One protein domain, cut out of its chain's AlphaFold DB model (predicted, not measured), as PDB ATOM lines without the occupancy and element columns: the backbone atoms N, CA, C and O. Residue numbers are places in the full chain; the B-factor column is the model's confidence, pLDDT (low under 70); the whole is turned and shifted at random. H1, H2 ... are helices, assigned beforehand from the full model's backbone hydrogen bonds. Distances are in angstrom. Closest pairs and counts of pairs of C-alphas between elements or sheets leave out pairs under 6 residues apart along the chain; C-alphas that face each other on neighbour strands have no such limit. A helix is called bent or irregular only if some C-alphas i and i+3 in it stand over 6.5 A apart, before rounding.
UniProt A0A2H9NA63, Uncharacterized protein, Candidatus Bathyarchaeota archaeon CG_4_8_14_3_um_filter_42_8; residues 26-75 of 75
ATOM      1  N   TRP A  26      39.041 -32.090  58.506       92.44
ATOM      2  CA  TRP A  26      39.500 -31.681  57.172       92.44
ATOM      3  C   TRP A  26      38.371 -31.521  56.155       92.44
ATOM      4  O   TRP A  26      38.350 -30.531  55.429       92.44
ATOM      5  N   GLY A  27      37.425 -32.464  56.112       92.31
ATOM      6  CA  GLY A  27      36.307 -32.407  55.167       92.31
ATOM      7  C   GLY A  27      35.445 -31.163  55.377       92.31
ATOM      8  O   GLY A  27      35.214 -30.402  54.439       92.31
ATOM      9  N   LYS A  28      35.041 -30.910  56.627       94.00
ATOM     10  CA  LYS A  28      34.252 -29.730  56.999       94.00
ATOM     11  C   LYS A  28      35.011 -28.434  56.711       94.00
ATOM     12  O   LYS A  28      34.454 -27.520  56.110       94.00
ATOM     13  N   PHE A  29      36.285 -28.373  57.086       95.50
ATOM     14  CA  PHE A  29      37.124 -27.200  56.864       95.50
ATOM     15  C   PHE A  29      37.267 -26.848  55.377       95.50
ATOM     16  O   PHE A  29      37.058 -25.698  54.996       95.50
ATOM     17  N   LEU A  30      37.567 -27.832  54.523       94.44
ATOM     18  CA  LEU A  30      37.721 -27.605  53.083       94.44
ATOM     19  C   LEU A  30      36.402 -27.184  52.419       94.44
ATOM     20  O   LEU A  30      36.403 -26.300  51.563       94.44
ATOM     21  N   LEU A  31      35.274 -27.769  52.837       95.62
ATOM     22  CA  LEU A  31      33.951 -27.373  52.347       95.62
ATOM     23  C   LEU A  31      33.594 -25.942  52.758       95.62
ATOM     24  O   LEU A  31      33.112 -25.176  51.925       95.62
ATOM     25  N   ASN A  32      33.883 -25.560  54.003       95.44
ATOM     26  CA  ASN A  32      33.668 -24.197  54.485       95.44
ATOM     27  C   ASN A  32      34.540 -23.188  53.729       95.44
ATOM     28  O   ASN A  32      34.045 -22.140  53.318       95.44
ATOM     29  N   LEU A  33      35.811 -23.524  53.485       94.62
ATOM     30  CA  LEU A  33      36.722 -22.684  52.709       94.62
ATOM     31  C   LEU A  33      36.188 -22.443  51.289       94.62
ATOM     32  O   LEU A  33      36.161 -21.307  50.817       94.62
ATOM     33  N   TYR A  34      35.713 -23.495  50.620       94.06
ATOM     34  CA  TYR A  34      35.080 -23.372  49.305       94.06
ATOM     35  C   TYR A  34      33.795 -22.530  49.351       94.06
ATOM     36  O   TYR A  34      33.598 -21.656  48.503       94.06
ATOM     37  N   ALA A  35      32.929 -22.771  50.338       95.25
ATOM     38  CA  ALA A  35      31.669 -22.053  50.495       95.25
ATOM     39  C   ALA A  35      31.888 -20.550  50.711       95.25
ATOM     40  O   ALA A  35      31.186 -19.743  50.103       95.25
ATOM     41  N   GLU A  36      32.893 -20.169  51.501       94.94
ATOM     42  CA  GLU A  36      33.214 -18.765  51.752       94.94
ATOM     43  C   GLU A  36      33.725 -18.064  50.488       94.94
ATOM     44  O   GLU A  36      33.239 -16.991  50.130       94.94
ATOM     45  N   VAL A  37      34.626 -18.706  49.734       94.81
ATOM     46  CA  VAL A  37      35.085 -18.172  48.441       94.81
ATOM     47  C   VAL A  37      33.917 -18.019  47.465       94.81
ATOM     48  O   VAL A  37      33.816 -17.002  46.774       94.81
ATOM     49  N   LYS A  38      33.007 -18.999  47.410       94.31
ATOM     50  CA  LYS A  38      31.806 -18.922  46.572       94.31
ATOM     51  C   LYS A  38      30.908 -17.756  46.997       94.31
ATOM     52  O   LYS A  38      30.488 -16.986  46.139       94.31
ATOM     53  N   ARG A  39      30.667 -17.588  48.300       95.62
ATOM     54  CA  ARG A  39      29.864 -16.494  48.864       95.62
ATOM     55  C   ARG A  39      30.436 -15.127  48.499       95.62
ATOM     56  O   ARG A  39      29.687 -14.268  48.044       95.62
ATOM     57  N   LEU A  40      31.747 -14.939  48.645       95.12
ATOM     58  CA  LEU A  40      32.424 -13.684  48.302       95.12
ATOM     59  C   LEU A  40      32.322 -13.365  46.806       95.12
ATOM     60  O   LEU A  40      32.021 -12.229  46.445       95.12
ATOM     61  N   LYS A  41      32.502 -14.366  45.935       93.12
ATOM     62  CA  LYS A  41      32.312 -14.196  44.484       93.12
ATOM     63  C   LYS A  41      30.874 -13.809  44.139       93.12
ATOM     64  O   LYS A  41      30.671 -12.879  43.366       93.12
ATOM     65  N   SER A  42      29.889 -14.488  44.724       90.19
ATOM     66  CA  SER A  42      28.473 -14.171  44.510       90.19
ATOM     67  C   SER A  42      28.115 -12.774  45.008       90.19
ATOM     68  O   SER A  42      27.413 -12.049  44.311       90.19
ATOM     69  N   LYS A  43      28.625 -12.375  46.179       93.56
ATOM     70  CA  LYS A  43      28.413 -11.033  46.726       93.56
ATOM     71  C   LYS A  43      28.972  -9.960  45.791       93.56
ATOM     72  O   LYS A  43      28.253  -9.027  45.468       93.56
ATOM     73  N   ARG A  44      30.204 -10.131  45.307       93.12
ATOM     74  CA  ARG A  44      30.822  -9.186  44.370       93.12
ATOM     75  C   ARG A  44      30.030  -9.061  43.068       93.12
ATOM     76  O   ARG A  44      29.778  -7.953  42.625       93.12
ATOM     77  N   ALA A  45      29.601 -10.182  42.488       90.50
ATOM     78  CA  ALA A  45      28.780 -10.161  41.276       90.50
ATOM     79  C   ALA A  45      27.444  -9.429  41.499       90.50
ATOM     80  O   ALA A  45      26.977  -8.698  40.631       90.50
ATOM     81  N   PHE A  46      26.837  -9.602  42.678       89.62
ATOM     82  CA  PHE A  46      25.630  -8.873  43.051       89.62
ATOM     83  C   PHE A  46      25.887  -7.372  43.235       89.62
ATOM     84  O   PHE A  46      25.091  -6.567  42.770       89.62
ATOM     85  N   GLU A  47      26.988  -6.987  43.880       89.00
ATOM     86  CA  GLU A  47      27.376  -5.579  44.050       89.00
ATOM     87  C   GLU A  47      27.655  -4.902  42.703       89.00
ATOM     88  O   GLU A  47      27.197  -3.786  42.480       89.00
ATOM     89  N   GLU A  48      28.333  -5.588  41.781       89.00
ATOM     90  CA  GLU A  48      28.565  -5.101  40.417       89.00
ATOM     91  C   GLU A  48      27.231  -4.886  39.675       89.00
ATOM     92  O   GLU A  48      27.005  -3.814  39.104       89.00
ATOM     93  N   LEU A  49      26.298  -5.841  39.765       82.81
ATOM     94  CA  LEU A  49      24.950  -5.689  39.206       82.81
ATOM     95  C   LEU A  49      24.198  -4.506  39.833       82.81
ATOM     96  O   LEU A  49      23.655  -3.672  39.115       82.81
ATOM     97  N   ALA A  50      24.191  -4.410  41.164       79.06
ATOM     98  CA  ALA A  50      23.519  -3.338  41.890       79.06
ATOM     99  C   ALA A  50      24.102  -1.958  41.550       79.06
ATOM    100  O   ALA A  50      23.350  -1.004  41.411       79.06
ATOM    101  N   SER A  51      25.421  -1.860  41.359       79.44
ATOM    102  CA  SER A  51      26.087  -0.611  40.965       79.44
ATOM    103  C   SER A  51      25.764  -0.159  39.539       79.44
ATOM    104  O   SER A  51      25.945   1.011  39.216       79.44
ATOM    105  N   THR A  52      25.287  -1.076  38.692       76.50
ATOM    106  CA  THR A  52      24.885  -0.780  37.310       76.50
ATOM    107  C   THR A  52      23.433  -0.299  37.228       76.50
ATOM    108  O   THR A  52      23.058   0.329  36.244       76.50
ATOM    109  N   LEU A  53      22.612  -0.580  38.248       73.00
ATOM    110  CA  LEU A  53      21.201  -0.200  38.266       73.00
ATOM    111  C   LEU A  53      21.043   1.263  38.681       73.00
ATOM    112  O   LEU A  53      21.477   1.674  39.757       73.00
ATOM    113  N   THR A  54      20.382   2.036  37.828       69.94
ATOM    114  CA  THR A  54      19.982   3.408  38.135       69.94
ATOM    115  C   THR A  54      18.716   3.423  38.998       69.94
ATOM    116  O   THR A  54      17.998   2.429  39.128       69.94
ATOM    117  N   GLU A  55      18.411   4.572  39.602       68.81
ATOM    118  CA  GLU A  55      17.186   4.761  40.392       68.81
ATOM    119  C   GLU A  55      15.916   4.525  39.543       68.81
ATOM    120  O   GLU A  55      14.898   4.039  40.039       68.81
ATOM    121  N   GLU A  56      16.016   4.781  38.236       71.31
ATOM    122  CA  GLU A  56      14.984   4.505  37.233       71.31
ATOM    123  C   GLU A  56      14.795   3.000  36.997       71.31
ATOM    124  O   GLU A  56      13.655   2.527  36.992       71.31
ATOM    125  N   ASP A  57      15.881   2.222  36.911       75.44
ATOM    126  CA  ASP A  57      15.804   0.760  36.790       75.44
ATOM    127  C   ASP A  57      15.155   0.126  38.027       75.44
ATOM    128  O   ASP A  57      14.319  -0.777  37.919       75.44
ATOM    129  N   LEU A  58      15.485   0.629  39.222       76.69
ATOM    130  CA  LEU A  58      14.892   0.149  40.472       76.69
ATOM    131  C   LEU A  58      13.380   0.420  40.519       76.69
ATOM    132  O   LEU A  58      12.597  -0.434  40.948       76.69
ATOM    133  N   LYS A  59      12.968   1.604  40.051       79.50
ATOM    134  CA  LYS A  59      11.561   2.012  39.979       79.50
ATOM    135  C   LYS A  59      10.780   1.156  38.979       79.50
ATOM    136  O   LYS A  59       9.686   0.698  39.310       79.50
ATOM    137  N   ALA A  60      11.371   0.852  37.823       82.81
ATOM    138  CA  ALA A  60      10.779  -0.031  36.820       82.81
ATOM    139  C   ALA A  60      10.598  -1.471  37.340       82.81
ATOM    140  O   ALA A  60       9.543  -2.075  37.134       82.81
ATOM    141  N   ILE A  61      11.578  -2.019  38.075       82.38
ATOM    142  CA  ILE A  61      11.474  -3.351  38.706       82.38
ATOM    143  C   ILE A  61      10.331  -3.397  39.735       82.38
ATOM    144  O   ILE A  61       9.599  -4.392  39.813       82.38
ATOM    145  N   LEU A  62      10.164  -2.331  40.526       83.56
ATOM    146  CA  LEU A  62       9.101  -2.224  41.529       83.56
ATOM    147  C   LEU A  62       7.706  -2.149  40.896       83.56
ATOM    148  O   LEU A  62       6.804  -2.856  41.357       83.56
ATOM    149  N   GLU A  63       7.529  -1.342  39.846       85.62
ATOM    150  CA  GLU A  63       6.267  -1.261  39.095       85.62
ATOM    151  C   GLU A  63       5.917  -2.600  38.440       85.62
ATOM    152  O   GLU A  63       4.834  -3.131  38.680       85.62
ATOM    153  N   SER A  64       6.867  -3.216  37.732       84.19
ATOM    154  CA  SER A  64       6.711  -4.547  37.126       84.19
ATOM    155  C   SER A  64       6.300  -5.612  38.153       84.19
ATOM    156  O   SER A  64       5.355  -6.377  37.940       84.19
ATOM    157  N   SER A  65       6.941  -5.626  39.326       80.38
ATOM    158  CA  SER A  65       6.623  -6.574  40.402       80.38
ATOM    159  C   SER A  65       5.251  -6.321  41.039       80.38
ATOM    160  O   SER A  65       4.632  -7.243  41.582       80.38
ATOM    161  N   LYS A  66       4.774  -5.072  41.036       83.81
ATOM    162  CA  LYS A  66       3.435  -4.708  41.510       83.81
ATOM    163  C   LYS A  66       2.372  -5.153  40.505       83.81
ATOM    164  O   LYS A  66       1.477  -5.898  40.893       83.81
ATOM    165  N   GLU A  67       2.537  -4.809  39.230       85.62
ATOM    166  CA  GLU A  67       1.626  -5.224  38.158       85.62
ATOM    167  C   GLU A  67       1.531  -6.748  38.033       85.62
ATOM    168  O   GLU A  67       0.444  -7.295  37.847       85.62
ATOM    169  N   PHE A  68       2.657  -7.456  38.171       83.62
ATOM    170  CA  PHE A  68       2.674  -8.915  38.171       83.62
ATOM    171  C   PHE A  68       1.825  -9.476  39.316       83.62
ATOM    172  O   PHE A  68       0.947 -10.298  39.081       83.62
ATOM    173  N   ARG A  69       2.012  -9.008  40.556       78.69
ATOM    174  CA  ARG A  69       1.226  -9.497  41.705       78.69
ATOM    175  C   ARG A  69      -0.261  -9.184  41.582       78.69
ATOM    176  O   ARG A  69      -1.078 -10.036  41.913       78.69
ATOM    177  N   GLU A  70      -0.610  -8.006  41.075       81.75
ATOM    178  CA  GLU A  70      -2.005  -7.631  40.837       81.75
ATOM    179  C   GLU A  70      -2.641  -8.546  39.783       81.75
ATOM    180  O   GLU A  70      -3.684  -9.139  40.044       81.75
ATOM    181  N   ARG A  71      -1.976  -8.792  38.648       77.00
ATOM    182  CA  ARG A  71      -2.474  -9.718  37.612       77.00
ATOM    183  C   ARG A  71      -2.665 -11.155  38.104       77.00
ATOM    184  O   ARG A  71      -3.513 -11.860  37.566       77.00
ATOM    185  N   PHE A  72      -1.897 -11.595  39.102       66.12
ATOM    186  CA  PHE A  72      -2.048 -12.920  39.715       66.12
ATOM    187  C   PHE A  72      -3.128 -12.975  40.805       66.12
ATOM    188  O   PHE A  72      -3.656 -14.051  41.052       66.12
ATOM    189  N   ALA A  73      -3.479 -11.849  41.434       63.53
ATOM    190  CA  ALA A  73      -4.575 -11.771  42.404       63.53
ATOM    191  C   ALA A  73      -5.968 -11.730  41.742       63.53
ATOM    192  O   ALA A  73      -6.962 -12.052  42.385       63.53
ATOM    193  N   PHE A  74      -6.043 -11.354  40.461       57.94
ATOM    194  CA  PHE A  74      -7.278 -11.332  39.664       57.94
ATOM    195  C   PHE A  74      -7.607 -12.676  38.976       57.94
ATOM    196  O   PHE A  74      -8.381 -12.694  38.016       57.94
ATOM    197  N   ARG A  75      -7.034 -13.800  39.432       53.75
ATOM    198  CA  ARG A  75      -7.235 -15.131  38.841       53.75
ATOM    199  C   ARG A  75      -7.672 -16.171  39.861       53.75
ATOM    200  O   ARG A  75      -7.145 -16.134  40.992       53.75
TER     201      ARG A  75
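Overview. This is residues 26 to 75 of the 75 residues of an uncharacterized protein of Candidatus Bathyarchaeota archaeon CG_4_8_14_3_um_filter_42_8 (UniProt A0A2H9NA63). What is the shape? Two separate helices, the long H1 and the shorter H2, make a wide, open V, with the two-residue link 53 to 54 at its corner; the arms do not fold back on each other, and the space between them is empty. What is printed, and of what class is it? The printed part has 50 residues with two named helices, H1 then H2, and no named strand; the class is all helix. How spread out is it? It is extended and flat, with a radius of gyration of the C-alphas of 18.3 A and spans of 54 by 30 by 7 A.

Arrangement. How does H1, residues 26 to 52, stand to H2, residues 55 to 73? They are apart, with no C-alpha of the one within 8 A of the other. What joins them? Residues 53 to 54 form a tight link. Are the helix backbones complete? In H1 and H2 every O i to N i+4 pair is within hydrogen-bond range.

Along the chain. Where does the longest helix run? H1 has 27 residues and goes from C-alpha 26 at (39.500, -31.681, 57.172) to C-alpha 52 at (24.885, -0.780, 37.310), 39.5 A. Where is H2? Its 19 residues run from C-alpha 55 at (17.186, 4.761, 40.392) to C-alpha 73 at (-4.575, -11.771, 42.404), 27.4 A. Is either helix bent? Neither H1 nor H2 is bent or irregular.

Size, cuts and confidence. How large is it? The two C-alphas farthest apart, those of Trp 26 and Phe 74, are 53.9 A apart. Which residues stand free? Residues 26 to 49, 51 to 57 and 59 to 75 stand free. Is there a cut or a long link? The printed part has no cut and no long link, and it ends at Arg 75, the chain's last residue. Where is confidence low? The mean pLDDT of the printed part is 84.2, and residues 54 to 55 and 72 to 75 are under 70.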